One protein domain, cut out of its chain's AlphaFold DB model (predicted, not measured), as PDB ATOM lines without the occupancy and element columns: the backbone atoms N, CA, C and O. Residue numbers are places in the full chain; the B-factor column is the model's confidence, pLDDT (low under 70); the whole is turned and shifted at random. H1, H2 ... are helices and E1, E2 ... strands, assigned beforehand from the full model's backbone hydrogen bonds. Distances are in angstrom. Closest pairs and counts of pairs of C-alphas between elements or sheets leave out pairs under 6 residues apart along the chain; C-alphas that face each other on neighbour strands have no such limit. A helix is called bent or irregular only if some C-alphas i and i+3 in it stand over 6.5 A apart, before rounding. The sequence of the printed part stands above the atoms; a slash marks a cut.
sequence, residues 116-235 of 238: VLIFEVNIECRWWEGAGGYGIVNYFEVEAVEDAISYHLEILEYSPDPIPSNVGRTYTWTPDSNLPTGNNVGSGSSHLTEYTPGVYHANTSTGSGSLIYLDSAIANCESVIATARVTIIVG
ATOM      1  N   VAL A 116     151.232 119.180 117.548       94.25
ATOM      2  CA  VAL A 116     152.091 118.011 117.769       94.25
ATOM      3  C   VAL A 116     153.215 118.363 118.731       94.25
ATOM      4  O   VAL A 116     154.113 119.142 118.406       94.25
ATOM      5  N   LEU A 117     153.216 117.725 119.899       95.31
ATOM      6  CA  LEU A 117     154.296 117.839 120.875       95.31
ATOM      7  C   LEU A 117     155.325 116.736 120.635       95.31
ATOM      8  O   LEU A 117     154.977 115.556 120.585       95.31
ATOM      9  N   ILE A 118     156.602 117.112 120.517       96.50
ATOM     10  CA  ILE A 118     157.717 116.169 120.368       96.50
ATOM     11  C   ILE A 118     158.786 116.472 121.412       96.50
ATOM     12  O   ILE A 118     159.324 117.578 121.459       96.50
ATOM     13  N   PHE A 119     159.126 115.478 122.224       97.81
ATOM     14  CA  PHE A 119     160.200 115.569 123.212       97.81
ATOM     15  C   PHE A 119     160.845 114.203 123.447       97.81
ATOM     16  O   PHE A 119     160.342 113.172 123.002       97.81
ATOM     17  N   GLU A 120     161.984 114.195 124.134       98.06
ATOM     18  CA  GLU A 120     162.659 112.964 124.532       98.06
ATOM     19  C   GLU A 120     162.481 112.703 126.026       98.06
ATOM     20  O   GLU A 120     162.533 113.622 126.846       98.06
ATOM     21  N   VAL A 121     162.301 111.432 126.371       98.19
ATOM     22  CA  VAL A 121     162.240 110.939 127.747       98.19
ATOM     23  C   VAL A 121     163.366 109.946 127.993       98.19
ATOM     24  O   VAL A 121     163.777 109.200 127.100       98.19
ATOM     25  N   ASN A 122     163.869 109.943 129.224       97.94
ATOM     26  CA  ASN A 122     164.872 108.986 129.668       97.94
ATOM     27  C   ASN A 122     164.190 107.808 130.352       97.94
ATOM     28  O   ASN A 122     163.107 107.940 130.920       97.94
ATOM     29  N   ILE A 123     164.839 106.653 130.294       96.06
ATOM     30  CA  ILE A 123     164.357 105.470 130.990       96.06
ATOM     31  C   ILE A 123     164.509 105.619 132.501       96.06
ATOM     32  O   ILE A 123     165.514 106.124 133.004       96.06
ATOM     33  N   GLU A 124     163.525 105.110 133.221       95.69
ATOM     34  CA  GLU A 124     163.527 105.009 134.667       95.69
ATOM     35  C   GLU A 124     163.602 103.552 135.109       95.69
ATOM     36  O   GLU A 124     163.274 102.619 134.370       95.69
ATOM     37  N   CYS A 125     164.034 103.363 136.352       92.94
ATOM     38  CA  CYS A 125     164.010 102.087 137.042       92.94
ATOM     39  C   CYS A 125     163.133 102.209 138.288       92.94
ATOM     40  O   CYS A 125     163.344 103.090 139.121       92.94
ATOM     41  N   ARG A 126     162.190 101.280 138.462       91.81
ATOM     42  CA  ARG A 126     161.407 101.141 139.697       91.81
ATOM     43  C   ARG A 126     161.458  99.708 140.186       91.81
ATOM     44  O   ARG A 126     161.400  98.764 139.403       91.81
ATOM     45  N   TRP A 127     161.502  99.551 141.501       91.56
ATOM     46  CA  TRP A 127     161.445  98.257 142.166       91.56
ATOM     47  C   TRP A 127     160.636  98.345 143.461       91.56
ATOM     48  O   TRP A 127     160.392  99.428 143.991       91.56
ATOM     49  N   TRP A 128     160.190  97.194 143.954       90.50
ATOM     50  CA  TRP A 128     159.512  97.067 145.242       90.50
ATOM     51  C   TRP A 128     159.666  95.654 145.798       90.50
ATOM     52  O   TRP A 128     159.876  94.689 145.059       90.50
ATOM     53  N   GLU A 129     159.496  95.522 147.110       91.12
ATOM     54  CA  GLU A 129     159.409  94.232 147.792       91.12
ATOM     55  C   GLU A 129     157.946  93.783 147.927       91.12
ATOM     56  O   GLU A 129     157.028  94.587 148.086       91.12
ATOM     57  N   GLY A 130     157.720  92.473 147.856       83.25
ATOM     58  CA  GLY A 130     156.420  91.819 147.984       83.25
ATOM     59  C   GLY A 130     156.533  90.498 148.745       83.25
ATOM     60  O   GLY A 130     157.496  90.285 149.472       83.25
ATOM     61  N   ALA A 131     155.550  89.601 148.587       78.94
ATOM     62  CA  ALA A 131     155.378  88.339 149.327       78.94
ATOM     63  C   ALA A 131     156.588  87.363 149.273       78.94
ATOM     64  O   ALA A 131     156.531  86.315 148.635       78.94
ATOM     65  N   GLY A 132     157.683  87.697 149.963       79.94
ATOM     66  CA  GLY A 132     158.942  86.947 149.984       79.94
ATOM     67  C   GLY A 132     159.871  87.183 148.783       79.94
ATOM     68  O   GLY A 132     160.821  86.422 148.605       79.94
ATOM     69  N   GLY A 133     159.619  88.208 147.962       88.31
ATOM     70  CA  GLY A 133     160.364  88.483 146.728       88.31
ATOM     71  C   GLY A 133     160.329  89.957 146.327       88.31
ATOM     72  O   GLY A 133     159.781  90.778 147.056       88.31
ATOM     73  N   TYR A 134     160.886  90.285 145.165       90.62
ATOM     74  CA  TYR A 134     160.864  91.632 144.589       90.62
ATOM     75  C   TYR A 134     160.192  91.663 143.214       90.62
ATOM     76  O   TYR A 134     160.149  90.642 142.523       90.62
ATOM     77  N   GLY A 135     159.712  92.843 142.818       89.69
ATOM     78  CA  GLY A 135     159.402  93.215 141.437       89.69
ATOM     79  C   GLY A 135     160.313  94.357 140.985       89.69
ATOM     80  O   GLY A 135     160.720  95.178 141.806       89.69
ATOM     81  N   ILE A 136     160.676  94.377 139.705       90.12
ATOM     82  CA  ILE A 136     161.529  95.406 139.102       90.12
ATOM     83  C   ILE A 136     161.112  95.672 137.657       90.12
ATOM     84  O   ILE A 136     160.709  94.749 136.943       90.12
ATOM     85  N   VAL A 137     161.198  96.928 137.232       91.06
ATOM     86  CA  VAL A 137     160.793  97.370 135.899       91.06
ATOM     87  C   VAL A 137     161.654  98.531 135.419       91.06
ATOM     88  O   VAL A 137     161.912  99.468 136.175       91.06
ATOM     89  N   ASN A 138     162.058  98.471 134.150       92.50
ATOM     90  CA  ASN A 138     162.525  99.633 133.404       92.50
ATOM     91  C   ASN A 138     161.392 100.158 132.521       92.50
ATOM     92  O   ASN A 138     160.737  99.366 131.838       92.50
ATOM     93  N   TYR A 139     161.167 101.468 132.516       93.56
ATOM     94  CA  TYR A 139     160.072 102.083 131.765       93.56
ATOM     95  C   TYR A 139     160.393 103.509 131.339       93.56
ATOM     96  O   TYR A 139     161.252 104.158 131.924       93.56
ATOM     97  N   PHE A 140     159.663 104.006 130.346       95.94
ATOM     98  CA  PHE A 140     159.571 105.437 130.072       95.94
ATOM     99  C   PHE A 140     158.264 105.970 130.646       95.94
ATOM    100  O   PHE A 140     157.217 105.359 130.418       95.94
ATOM    101  N   GLU A 141     158.335 107.064 131.398       95.56
ATOM    102  CA  GLU A 141     157.165 107.754 131.943       95.56
ATOM    103  C   GLU A 141     156.708 108.841 130.975       95.56
ATOM    104  O   GLU A 141     157.519 109.624 130.478       95.56
ATOM    105  N   VAL A 142     155.409 108.872 130.696       96.50
ATOM    106  CA  VAL A 142     154.777 109.913 129.891       96.50
ATOM    107  C   VAL A 142     153.540 110.392 130.632       96.50
ATOM    108  O   VAL A 142     152.601 109.628 130.852       96.50
ATOM    109  N   GLU A 143     153.563 111.660 131.018       95.38
ATOM    110  CA  GLU A 143     152.428 112.343 131.630       95.38
ATOM    111  C   GLU A 143     151.350 112.630 130.580       95.38
ATOM    112  O   GLU A 143     151.645 112.899 129.410       95.38
ATOM    113  N   ALA A 144     150.091 112.582 131.005       93.38
ATOM    114  CA  ALA A 144     148.972 112.953 130.169       93.38
ATOM    115  C   ALA A 144     149.011 114.450 129.870       93.38
ATOM    116  O   ALA A 144     149.214 115.288 130.750       93.38
ATOM    117  N   VAL A 145     148.776 114.765 128.606       94.00
ATOM    118  CA  VAL A 145     148.603 116.122 128.109       94.00
ATOM    119  C   VAL A 145     147.109 116.371 127.926       94.00
ATOM    120  O   VAL A 145     146.372 115.485 127.482       94.00
ATOM    121  N   GLU A 146     146.669 117.562 128.330       90.75
ATOM    122  CA  GLU A 146     145.304 118.045 128.105       90.75
ATOM    123  C   GLU A 146     144.984 118.000 126.607       90.75
ATOM    124  O   GLU A 146     145.852 118.262 125.781       90.75
ATOM    125  N   ASP A 147     143.771 117.567 126.264       89.56
ATOM    126  CA  ASP A 147     143.309 117.423 124.877       89.56
ATOM    127  C   ASP A 147     144.189 116.524 123.982       89.56
ATOM    128  O   ASP A 147     144.118 116.557 122.757       89.56
ATOM    129  N   ALA A 148     145.024 115.655 124.560       92.88
ATOM    130  CA  ALA A 148     145.763 114.680 123.769       92.88
ATOM    131  C   ALA A 148     144.813 113.669 123.115       92.88
ATOM    132  O   ALA A 148     144.038 112.993 123.786       92.88
ATOM    133  N   ILE A 149     144.941 113.474 121.808       92.12
ATOM    134  CA  ILE A 149     144.174 112.482 121.046       92.12
ATOM    135  C   ILE A 149     144.932 111.151 121.005       92.12
ATOM    136  O   ILE A 149     144.346 110.070 121.111       92.12
ATOM    137  N   SER A 150     146.256 111.210 120.844       95.00
ATOM    138  CA  SER A 150     147.092 110.014 120.766       95.00
ATOM    139  C   SER A 150     148.534 110.273 121.175       95.00
ATOM    140  O   SER A 150     149.049 111.383 121.053       95.00
ATOM    141  N   TYR A 151     149.185 109.204 121.617       96.94
ATOM    142  CA  TYR A 151     150.579 109.178 122.022       96.94
ATOM    143  C   TYR A 151     151.311 108.118 121.212       96.94
ATOM    144  O   TYR A 151     150.813 107.005 121.015       96.94
ATOM    145  N   HIS A 152     152.527 108.437 120.797       97.19
ATOM    146  CA  HIS A 152     153.463 107.521 120.173       97.19
ATOM    147  C   HIS A 152     154.823 107.660 120.851       97.19
ATOM    148  O   HIS A 152     155.331 108.765 121.000       97.19
ATOM    149  N   LEU A 153     155.424 106.544 121.244       97.88
ATOM    150  CA  LEU A 153     156.764 106.509 121.821       97.88
ATOM    151  C   LEU A 153     157.639 105.578 120.990       97.88
ATOM    152  O   LEU A 153     157.234 104.449 120.739       97.88
ATOM    153  N   GLU A 154     158.837 106.017 120.616       97.38
ATOM    154  CA  GLU A 154     159.850 105.219 119.916       97.38
ATOM    155  C   GLU A 154     161.164 105.234 120.696       97.38
ATOM    156  O   GLU A 154     161.712 106.298 120.980       97.38
ATOM    157  N   ILE A 155     161.701 104.057 121.013       96.44
ATOM    158  CA  ILE A 155     162.999 103.936 121.687       96.44
ATOM    159  C   ILE A 155     164.123 104.245 120.694       96.44
ATOM    160  O   ILE A 155     164.292 103.532 119.704       96.44
ATOM    161  N   LEU A 156     164.928 105.265 120.989       96.62
ATOM    162  CA  LEU A 156     166.038 105.713 120.146       96.62
ATOM    163  C   LEU A 156     167.345 105.004 120.506       96.62
ATOM    164  O   LEU A 156     168.060 104.518 119.633       96.62
ATOM    165  N   GLU A 157     167.636 104.910 121.801       95.31
ATOM    166  CA  GLU A 157     168.836 104.267 122.329       95.31
ATOM    167  C   GLU A 157     168.470 103.336 123.481       95.31
ATOM    168  O   GLU A 157     167.535 103.606 124.232       95.31
ATOM    169  N   TYR A 158     169.205 102.233 123.630       94.69
ATOM    170  CA  TYR A 158     169.035 101.305 124.745       94.69
ATOM    171  C   TYR A 158     170.332 100.540 125.009       94.69
ATOM    172  O   TYR A 158     170.832  99.839 124.127       94.69
ATOM    173  N   SER A 159     170.892 100.658 126.212       93.50
ATOM    174  CA  SER A 159     172.147 100.003 126.576       93.50
ATOM    175  C   SER A 159     172.242  99.712 128.081       93.50
ATOM    176  O   SER A 159     171.911 100.586 128.872       93.50
ATOM    177  N   PRO A 160     172.742  98.537 128.504       90.38
ATOM    178  CA  PRO A 160     173.035  97.390 127.654       90.38
ATOM    179  C   PRO A 160     171.735  96.791 127.092       90.38
ATOM    180  O   PRO A 160     170.763  96.625 127.823       90.38
ATOM    181  N   ASP A 161     171.724  96.431 125.805       82.31
ATOM    182  CA  ASP A 161     170.631  95.662 125.189       82.31
ATOM    183  C   ASP A 161     171.107  94.218 124.953       82.31
ATOM    184  O   ASP A 161     171.546  93.875 123.852       82.31
ATOM    185  N   PRO A 162     171.129  93.363 125.999       71.12
ATOM    186  CA  PRO A 162     171.709  92.022 125.909       71.12
ATOM    187  C   PRO A 162     171.010  91.139 124.865       71.12
ATOM    188  O   PRO A 162     171.603  90.167 124.398       71.12
ATOM    189  N   ILE A 163     169.776  91.485 124.477       70.75
ATOM    190  CA  ILE A 163     169.063  90.907 123.338       70.75
ATOM    191  C   ILE A 163     168.544  92.073 122.480       70.75
ATOM    192  O   ILE A 163     167.457  92.570 122.777       70.75
ATOM    193  N   PRO A 164     169.283  92.486 121.424       71.50
ATOM    194  CA  PRO A 164     168.947  93.636 120.585       71.50
ATOM    195  C   PRO A 164     167.508  93.576 120.079       71.50
ATOM    196  O   PRO A 164     167.180  92.807 119.175       71.50
ATOM    197  N   SER A 165     166.633  94.339 120.720       80.69
ATOM    198  CA  SER A 165     165.191  94.302 120.451       80.69
ATOM    199  C   SER A 165     164.450  95.539 120.938       80.69
ATOM    200  O   SER A 165     163.248  95.657 120.677       80.69
ATOM    201  N   ASN A 166     165.130  96.420 121.677       87.44
ATOM    202  CA  ASN A 166     164.516  97.602 122.257       87.44
ATOM    203  C   ASN A 166     164.642  98.815 121.334       87.44
ATOM    204  O   ASN A 166     163.649  99.498 121.132       87.44
ATOM    205  N   VAL A 167     165.805  99.053 120.719       93.12
ATOM    206  CA  VAL A 167     165.978 100.173 119.772       93.12
ATOM    207  C   VAL A 167     165.020 100.031 118.582       93.12
ATOM    208  O   VAL A 167     164.945  98.967 117.963       93.12
ATOM    209  N   GLY A 168     164.284 101.099 118.274       92.38
ATOM    210  CA  GLY A 168     163.242 101.144 117.245       92.38
ATOM    211  C   GLY A 168     161.908 100.516 117.661       92.38
ATOM    212  O   GLY A 168     160.971 100.480 116.865       92.38
ATOM    213  N   ARG A 169     161.784 100.000 118.892       92.50
ATOM    214  CA  ARG A 169     160.493  99.544 119.413       92.50
ATOM    215  C   ARG A 169     159.586 100.738 119.653       92.50
ATOM    216  O   ARG A 169     160.022 101.749 120.204       92.50
ATOM    217  N   THR A 170     158.313 100.564 119.314       94.50
ATOM    218  CA  THR A 170     157.296 101.594 119.478       94.50
ATOM    219  C   THR A 170     156.179 101.179 120.430       94.50
ATOM    220  O   THR A 170     155.866  99.996 120.580       94.50
ATOM    221  N   TYR A 171     155.567 102.179 121.058       94.56
ATOM    222  CA  TYR A 171     154.334 102.071 121.831       94.56
ATOM    223  C   TYR A 171     153.350 103.121 121.322       94.56
ATOM    224  O   TYR A 171     153.748 104.205 120.898       94.56
ATOM    225  N   THR A 172     152.058 102.805 121.322       95.12
ATOM    226  CA  THR A 172     151.011 103.743 120.898       95.12
ATOM    227  C   THR A 172     149.765 103.522 121.738       95.12
ATOM    228  O   THR A 172     149.372 102.376 121.957       95.12
ATOM    229  N   TRP A 173     149.175 104.612 122.223       94.38
ATOM    230  CA  TRP A 173     147.951 104.593 123.021       94.38
ATOM    231  C   TRP A 173     147.168 105.900 122.868       94.38
ATOM    232  O   TRP A 173     147.649 106.878 122.298       94.38
ATOM    233  N   THR A 174     145.942 105.887 123.371       93.62
ATOM    234  CA  THR A 174     145.035 107.038 123.489       93.62
ATOM    235  C   THR A 174     144.659 107.228 124.963       93.62
ATOM    236  O   THR A 174     144.810 106.271 125.729       93.62
ATOM    237  N   PRO A 175     144.134 108.395 125.380       89.50
ATOM    238  CA  PRO A 175     143.665 108.576 126.760       89.50
ATOM    239  C   PRO A 175     142.601 107.557 127.193       89.50
ATOM    240  O   PRO A 175     142.571 107.141 128.344       89.50
ATOM    241  N   ASP A 176     141.765 107.100 126.257       88.31
ATOM    242  CA  ASP A 176     140.700 106.121 126.521       88.31
ATOM    243  C   ASP A 176     141.169 104.659 126.429       88.31
ATOM    244  O   ASP A 176     140.366 103.719 126.493       88.31
ATOM    245  N   SER A 177     142.469 104.427 126.227       87.25
ATOM    246  CA  SER A 177     143.016 103.076 126.159       87.25
ATOM    247  C   SER A 177     142.847 102.369 127.502       87.25
ATOM    248  O   SER A 177     143.306 102.836 128.536       87.25
ATOM    249  N   ASN A 178     142.222 101.190 127.488       85.50
ATOM    250  CA  ASN A 178     142.079 100.368 128.689       85.50
ATOM    251  C   ASN A 178     143.413  99.682 129.020       85.50
ATOM    252  O   ASN A 178     143.660  98.542 128.608       85.50
ATOM    253  N   LEU A 179     144.290 100.406 129.712       85.81
ATOM    254  CA  LEU A 179     145.618  99.935 130.078       85.81
ATOM    255  C   LEU A 179     145.581  99.107 131.374       85.81
ATOM    256  O   LEU A 179     144.795  99.383 132.283       85.81
ATOM    257  N   PRO A 180     146.434  98.074 131.497       82.31
ATOM    258  CA  PRO A 180     146.636  97.388 132.765       82.31
ATOM    259  C   PRO A 180     147.072  98.366 133.865       82.31
ATOM    260  O   PRO A 180     147.969  99.185 133.660       82.31
ATOM    261  N   THR A 181     146.472  98.228 135.048       76.50
ATOM    262  CA  THR A 181     146.784  99.047 136.225       76.50
ATOM    263  C   THR A 181     147.493  98.235 137.311       76.50
ATOM    264  O   THR A 181     147.258  97.035 137.493       76.50
ATOM    265  N   GLY A 182     148.361  98.911 138.069       67.62
ATOM    266  CA  GLY A 182     149.056  98.352 139.230       67.62
ATOM    267  C   GLY A 182     150.354  97.589 138.930       67.62
ATOM    268  O   GLY A 182     150.796  97.455 137.797       67.62
ATOM    269  N   ASN A 183     150.982  97.072 139.990       65.62
ATOM    270  CA  ASN A 183     152.379  96.605 139.990       65.62
ATOM    271  C   ASN A 183     152.579  95.162 139.470       65.62
ATOM    272  O   ASN A 183     153.435  94.433 139.971       65.62
ATOM    273  N   ASN A 184     151.777  94.673 138.524       63.47
ATOM    274  CA  ASN A 184     151.891  93.280 138.072       63.47
ATOM    275  C   ASN A 184     152.947  93.117 136.962       63.47
ATOM    276  O   ASN A 184     152.611  92.933 135.798       63.47
ATOM    277  N   VAL A 185     154.234  93.159 137.319       63.59
ATOM    278  CA  VAL A 185     155.357  93.076 136.359       63.59
ATOM    279  C   VAL A 185     155.873  91.653 136.155       63.59
ATOM    280  O   VAL A 185     157.077  91.410 136.187       63.59
ATOM    281  N   GLY A 186     154.963  90.689 135.959       59.78
ATOM    282  CA  GLY A 186     155.324  89.295 135.673       59.78
ATOM    283  C   GLY A 186     156.489  89.174 134.675       59.78
ATOM    284  O   GLY A 186     156.690  90.038 133.820       59.78
ATOM    285  N   SER A 187     157.295  88.119 134.792       59.50
ATOM    286  CA  SER A 187     158.531  88.001 134.011       59.50
ATOM    287  C   SER A 187     158.267  87.988 132.501       59.50
ATOM    288  O   SER A 187     157.593  87.082 132.007       59.50
ATOM    289  N   GLY A 188     158.905  88.905 131.769       59.75
ATOM    290  CA  GLY A 188     159.274  88.653 130.376       59.75
ATOM    291  C   GLY A 188     158.387  89.227 129.275       59.75
ATOM    292  O   GLY A 188     158.361  88.634 128.200       59.75
ATOM    293  N   SER A 189     157.715  90.369 129.446       59.91
ATOM    294  CA  SER A 189     157.229  91.123 128.275       59.91
ATOM    295  C   SER A 189     157.057  92.608 128.551       59.91
ATOM    296  O   SER A 189     156.522  93.015 129.581       59.91
ATOM    297  N   SER A 190     157.475  93.395 127.573       68.69
ATOM    298  CA  SER A 190     157.287  94.837 127.495       68.69
ATOM    299  C   SER A 190     155.836  95.166 127.173       68.69
ATOM    300  O   SER A 190     155.234  94.522 126.314       68.69
ATOM    301  N   HIS A 191     155.257  96.125 127.879       81.25
ATOM    302  CA  HIS A 191     153.843  96.473 127.767       81.25
ATOM    303  C   HIS A 191     153.601  97.886 128.300       81.25
ATOM    304  O   HIS A 191     154.452  98.440 128.992       81.25
ATOM    305  N   LEU A 192     152.443  98.457 127.980       86.56
ATOM    306  CA  LEU A 192     151.990  99.713 128.572       86.56
ATOM    307  C   LEU A 192     151.254  99.434 129.881       86.56
ATOM    308  O   LEU A 192     150.443  98.508 129.943       86.56
ATOM    309  N   THR A 193     151.521 100.242 130.900       84.75
ATOM    310  CA  THR A 193     150.741 100.299 132.142       84.75
ATOM    311  C   THR A 193     150.379 101.731 132.480       84.75
ATOM    312  O   THR A 193     151.052 102.661 132.050       84.75
ATOM    313  N   GLU A 194     149.351 101.887 133.301       83.69
ATOM    314  CA  GLU A 194     149.006 103.150 133.942       83.69
ATOM    315  C   GLU A 194     149.025 102.927 135.461       83.69
ATOM    316  O   GLU A 194     148.140 102.276 136.029       83.69
ATOM    317  N   TYR A 195     150.092 103.372 136.138       76.12
ATOM    318  CA  TYR A 195     150.185 103.210 137.599       76.12
ATOM    319  C   TYR A 195     149.293 104.207 138.344       76.12
ATOM    320  O   TYR A 195     148.730 103.870 139.388       76.12
ATOM    321  N   THR A 196     149.155 105.408 137.790       82.00
ATOM    322  CA  THR A 196     148.314 106.497 138.287       82.00
ATOM    323  C   THR A 196     147.518 107.027 137.100       82.00
ATOM    324  O   THR A 196     148.114 107.142 136.032       82.00
ATOM    325  N   PRO A 197     146.225 107.369 137.255       83.44
ATOM    326  CA  PRO A 197     145.452 107.970 136.173       83.44
ATOM    327  C   PRO A 197     146.185 109.158 135.540       83.44
ATOM    328  O   PRO A 197     146.573 110.081 136.257       83.44
ATOM    329  N   GLY A 198     146.374 109.112 134.225       84.75
ATOM    330  CA  GLY A 198     147.100 110.110 133.449       84.75
ATOM    331  C   GLY A 198     148.621 109.954 133.447       84.75
ATOM    332  O   GLY A 198     149.290 110.822 132.909       84.75
ATOM    333  N   VAL A 199     149.190 108.884 134.009       90.50
ATOM    334  CA  VAL A 199     150.640 108.630 133.975       90.50
ATOM    335  C   VAL A 199     150.902 107.281 133.326       90.50
ATOM    336  O   VAL A 199     150.633 106.227 133.913       90.50
ATOM    337  N   TYR A 200     151.438 107.319 132.110       90.94
ATOM    338  CA  TYR A 200     151.659 106.146 131.278       90.94
ATOM    339  C   TYR A 200     153.097 105.655 131.387       90.94
ATOM    340  O   TYR A 200     154.050 106.432 131.335       90.94
ATOM    341  N   HIS A 201     153.260 104.338 131.464       91.94
ATOM    342  CA  HIS A 201     154.560 103.692 131.589       91.94
ATOM    343  C   HIS A 201     154.758 102.695 130.453       91.94
ATOM    344  O   HIS A 201     154.090 101.659 130.387       91.94
ATOM    345  N   ALA A 202     155.690 102.996 129.551       91.62
ATOM    346  CA  ALA A 202     156.122 102.084 128.497       91.62
ATOM    347  C   ALA A 202     157.219 101.157 129.034       91.62
ATOM    348  O   ALA A 202     158.411 101.463 128.954       91.62
ATOM    349  N   ASN A 203     156.812 100.028 129.615       88.56
ATOM    350  CA  ASN A 203     157.717  99.091 130.277       88.56
ATOM    351  C   ASN A 203     158.563  98.355 129.237       88.56
ATOM    352  O   ASN A 203     158.018  97.636 128.403       88.56
ATOM    353  N   THR A 204     159.890  98.467 129.298       86.38
ATOM    354  CA  THR A 204     160.816  97.796 128.371       86.38
ATOM    355  C   THR A 204     161.322  96.471 128.917       86.38
ATOM    356  O   THR A 204     161.464  95.509 128.165       86.38
ATOM    357  N   SER A 205     161.556  96.383 130.224       84.00
ATOM    358  CA  SER A 205     162.031  95.176 130.889       84.00
ATOM    359  C   SER A 205     161.290  94.999 132.210       84.00
ATOM    360  O   SER A 205     161.067  95.965 132.936       84.00
ATOM    361  N   THR A 206     160.868  93.771 132.503       85.38
ATOM    362  CA  THR A 206     160.156  93.419 133.736       85.38
ATOM    363  C   THR A 206     160.755  92.167 134.351       85.38
ATOM    364  O   THR A 206     161.114  91.213 133.651       85.38
ATOM    365  N   GLY A 207     160.866  92.156 135.676       86.44
ATOM    366  CA  GLY A 207     161.453  91.050 136.412       86.44
ATOM    367  C   GLY A 207     160.880  90.896 137.811       86.44
ATOM    368  O   GLY A 207     160.388  91.837 138.427       86.44
ATOM    369  N   SER A 208     160.991  89.681 138.334       88.94
ATOM    370  CA  SER A 208     160.675  89.367 139.724       88.94
ATOM    371  C   SER A 208     161.582  88.252 140.223       88.94
ATOM    372  O   SER A 208     161.976  87.389 139.435       88.94
ATOM    373  N   GLY A 209     161.883  88.220 141.517       89.31
ATOM    374  CA  GLY A 209     162.772  87.200 142.063       89.31
ATOM    375  C   GLY A 209     162.797  87.134 143.583       89.31
ATOM    376  O   GLY A 209     162.071  87.841 144.275       89.31
ATOM    377  N   SER A 210     163.648  86.248 144.105       92.00
ATOM    378  CA  SER A 210     163.920  86.148 145.542       92.00
ATOM    379  C   SER A 210     164.709  87.364 146.027       92.00
ATOM    380  O   SER A 210     165.641  87.797 145.350       92.00
ATOM    381  N   LEU A 211     164.399  87.856 147.230       92.06
ATOM    382  CA  LEU A 211     165.061  89.020 147.838       92.06
ATOM    383  C   LEU A 211     166.588  88.877 147.945       92.06
ATOM    384  O   LEU A 211     167.292  89.878 147.943       92.06
ATOM    385  N   ILE A 212     167.126  87.651 147.957       94.44
ATOM    386  CA  ILE A 212     168.582  87.421 147.988       94.44
ATOM    387  C   ILE A 212     169.320  87.959 146.750       94.44
ATOM    388  O   ILE A 212     170.539  88.084 146.785       94.44
ATOM    389  N   TYR A 213     168.602  88.237 145.657       93.44
ATOM    390  CA  TYR A 213     169.154  88.789 144.416       93.44
ATOM    391  C   TYR A 213     168.789  90.265 144.198       93.44
ATOM    392  O   TYR A 213     169.149  90.816 143.158       93.44
ATOM    393  N   LEU A 214     168.084  90.898 145.144       92.12
ATOM    394  CA  LEU A 214     167.521  92.240 144.977       92.12
ATOM    395  C   LEU A 214     168.591  93.281 144.625       92.12
ATOM    396  O   LEU A 214     168.462  93.947 143.605       92.12
ATOM    397  N   ASP A 215     169.685  93.354 145.386       95.31
ATOM    398  CA  ASP A 215     170.743  94.350 145.152       95.31
ATOM    399  C   ASP A 215     171.361  94.231 143.751       95.31
ATOM    400  O   ASP A 215     171.615  95.225 143.076       95.31
ATOM    401  N   SER A 216     171.573  92.996 143.281       94.56
ATOM    402  CA  SER A 216     172.087  92.753 141.928       94.56
ATOM    403  C   SER A 216     171.061  93.117 140.855       94.56
ATOM    404  O   SER A 216     171.434  93.610 139.794       94.56
ATOM    405  N   ALA A 217     169.772  92.889 141.115       91.94
ATOM    406  CA  ALA A 217     168.703  93.273 140.204       91.94
ATOM    407  C   ALA A 217     168.572  94.800 140.094       91.94
ATOM    408  O   ALA A 217     168.487  95.306 138.977       91.94
ATOM    409  N   ILE A 218     168.628  95.520 141.220       93.94
ATOM    410  CA  ILE A 218     168.623  96.990 141.264       93.94
ATOM    411  C   ILE A 218     169.810  97.536 140.472       93.94
ATOM    412  O   ILE A 218     169.607  98.300 139.534       93.94
ATOM    413  N   ALA A 219     171.028  97.067 140.765       95.06
ATOM    414  CA  ALA A 219     172.228  97.520 140.063       95.06
ATOM    415  C   ALA A 219     172.146  97.296 138.542       95.06
ATOM    416  O   ALA A 219     172.567  98.152 137.767       95.06
ATOM    417  N   ASN A 220     171.573  96.171 138.098       92.00
ATOM    418  CA  ASN A 220     171.362  95.911 136.674       92.00
ATOM    419  C   ASN A 220     170.332  96.870 136.062       92.00
ATOM    420  O   ASN A 220     170.568  97.402 134.982       92.00
ATOM    421  N   CYS A 221     169.210  97.102 136.740       92.25
ATOM    422  CA  CYS A 221     168.141  97.980 136.267       92.25
ATOM    423  C   CYS A 221     168.590  99.444 136.173       92.25
ATOM    424  O   CYS A 221     168.313 100.101 135.174       92.25
ATOM    425  N   GLU A 222     169.339  99.927 137.167       94.50
ATOM    426  CA  GLU A 222     169.913 101.279 137.202       94.50
ATOM    427  C   GLU A 222     171.089 101.459 136.230       94.50
ATOM    428  O   GLU A 222     171.434 102.584 135.879       94.50
ATOM    429  N   SER A 223     171.708 100.366 135.771       94.50
ATOM    430  CA  SER A 223     172.762 100.430 134.750       94.50
ATOM    431  C   SER A 223     172.235 100.671 133.333       94.50
ATOM    432  O   SER A 223     173.031 100.955 132.436       94.50
ATOM    433  N   VAL A 224     170.919 100.537 133.119       93.88
ATOM    434  CA  VAL A 224     170.298 100.754 131.811       93.88
ATOM    435  C   VAL A 224     170.224 102.248 131.517       93.88
ATOM    436  O   VAL A 224     169.646 103.022 132.272       93.88
ATOM    437  N   ILE A 225     170.773 102.633 130.373       95.25
ATOM    438  CA  ILE A 225     170.680 103.964 129.789       95.25
ATOM    439  C   ILE A 225     169.912 103.817 128.483       95.25
ATOM    440  O   ILE A 225     170.313 103.059 127.594       95.25
ATOM    441  N   ALA A 226     168.793 104.519 128.373       96.06
ATOM    442  CA  ALA A 226     167.960 104.500 127.187       96.06
ATOM    443  C   ALA A 226     167.195 105.817 127.055       96.06
ATOM    444  O   ALA A 226     166.820 106.432 128.057       96.06
ATOM    445  N   THR A 227     166.952 106.211 125.811       97.88
ATOM    446  CA  THR A 227     166.173 107.393 125.442       97.88
ATOM    447  C   THR A 227     165.060 106.985 124.494       97.88
ATOM    448  O   THR A 227     165.206 106.051 123.698       97.88
ATOM    449  N   ALA A 228     163.934 107.682 124.575       98.12
ATOM    450  CA  ALA A 228     162.831 107.512 123.650       98.12
ATOM    451  C   ALA A 228     162.281 108.862 123.208       98.12
ATOM    452  O   ALA A 228     162.194 109.792 124.006       98.12
ATOM    453  N   ARG A 229     161.873 108.946 121.943       98.56
ATOM    454  CA  ARG A 229     161.104 110.068 121.415       98.56
ATOM    455  C   ARG A 229     159.632 109.833 121.697       98.56
ATOM    456  O   ARG A 229     159.108 108.780 121.342       98.56
ATOM    457  N   VAL A 230     158.974 110.831 122.267       98.50
ATOM    458  CA  VAL A 230     157.525 110.890 122.438       98.50
ATOM    459  C   VAL A 230     156.966 111.883 121.429       98.50
ATOM    460  O   VAL A 230     157.474 112.996 121.315       98.50
ATOM    461  N   THR A 231     155.927 111.469 120.715       98.06
ATOM    462  CA  THR A 231     155.109 112.301 119.836       98.06
ATOM    463  C   THR A 231     153.675 112.246 120.349       98.06
ATOM    464  O   THR A 231     153.099 111.161 120.435       98.06
ATOM    465  N   ILE A 232     153.100 113.395 120.685       97.12
ATOM    466  CA  ILE A 232     151.718 113.522 121.158       97.12
ATOM    467  C   ILE A 232     150.961 114.379 120.157       97.12
ATOM    468  O   ILE A 232     151.423 115.465 119.821       97.12
ATOM    469  N   ILE A 233     149.821 113.884 119.683       95.19
ATOM    470  CA  ILE A 233     148.882 114.672 118.879       95.19
ATOM    471  C   ILE A 233     147.853 115.258 119.843       95.19
ATOM    472  O   ILE A 233     147.207 114.491 120.562       95.19
ATOM    473  N   VAL A 234     147.729 116.581 119.856       93.81
ATOM    474  CA  VAL A 234     146.829 117.363 120.711       93.81
ATOM    475  C   VAL A 234     145.754 118.003 119.840       93.81
ATOM    476  O   VAL A 234     146.055 118.492 118.748       93.81
ATOM    477  N   GLY A 235     144.510 117.959 120.306       82.44
ATOM    478  CA  GLY A 235     143.376 118.461 119.552       82.44
ATOM    479  C   GLY A 235     142.010 118.167 120.170       82.44
ATOM    480  O   GLY A 235     141.872 117.340 121.074       82.44
TER     481      GLY A 235
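Overview. This is residues 116 to 235 of the 238 residues of a protein of Winogradskyella ouciana (UniProt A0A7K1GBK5). A single antiparallel sheet of seven strands is curled like part of a barrel and folded back on itself, with E4, E3, E7 and E1 facing E6 and E5 across the hinge strand E2. The curl stays open, with edge strands E4 and E5 not paired to each other, and the one helix, H1, packs over E2 towards one end of the long axis. The printed part has 120 residues, with named elements in the order E1 E2 E3 E4 E5 E6 H1 E7, and the sheet's order is E4 E3 E7 E1 E2 E6 E5. The class is mostly strand. The whole is compact, with a radius of gyration of the C-alphas of 14.6 A, yet elongated, with spans of 49 by 28 by 17 A.

Arrangement. The sheet is a folded sheet, bent back into two leaves that face each other, and it is twisted. Its hinge E2, residues 133 to 143, forms an antiparallel hairpin with E1, residues 116 to 130; N 126 and O 137 are 2.9 A apart, within hydrogen-bond range. E1 has staggered pairing: residues 123 to 130 pair with E2, and residues 116 to 122 with E7, residues 225 to 234, where N 121 and O 228 are 2.9 A apart. Antiparallel to E7 is E3, residues 148 to 159, with N 154 and O 229 at 2.9 A. E3 forms a hairpin with edge strand E4, residues 170 to 173, with N 153 and O 171 at 2.9 A. On the other side of E2 is E6, residues 199 to 210, antiparallel, with N 136 and O 207 at 2.9 A. E6 forms a hairpin with edge strand E5, residues 191 to 196, with N 201 and O 193 at 2.8 A. Across the fold, the closest C-alphas of E4 and E6, those of Tyr 171 and Ala 202, are 6.9 A apart. H1, residues 211 to 222, is on the sheet at a height of 8.6 A. It runs along the strands, at 11 degrees to E2 on the local plane; their closest C-alphas, those of Gly 133 and Leu 211, are 4.9 A apart. In H1, 6 of 8 O i to N i+4 pairs are within hydrogen-bond range.

Along the chain. E1 runs 40.2 A from C-alpha 116 at (152.091, 118.011, 117.769), and bends by 65 degrees at residue 119. E2 is 29.3 A long, E3 30.3 A, E6 28.6 A and H1 16.9 A. H1 is irregular: C-alphas 212 and 215 are 7.8 A apart. E7 is 28.8 A long and ends with C-alpha 234 at (146.829, 117.363, 120.711).

Size, cuts and confidence. The two C-alphas farthest apart, those of Ile 212 and Gly 235, are 49.1 A apart. The printed part has no cut. The link from E4 to E5, residues 174 to 190, is long. Mean pLDDT of the printed part is 88.8; residues 182 to 190 are under 70.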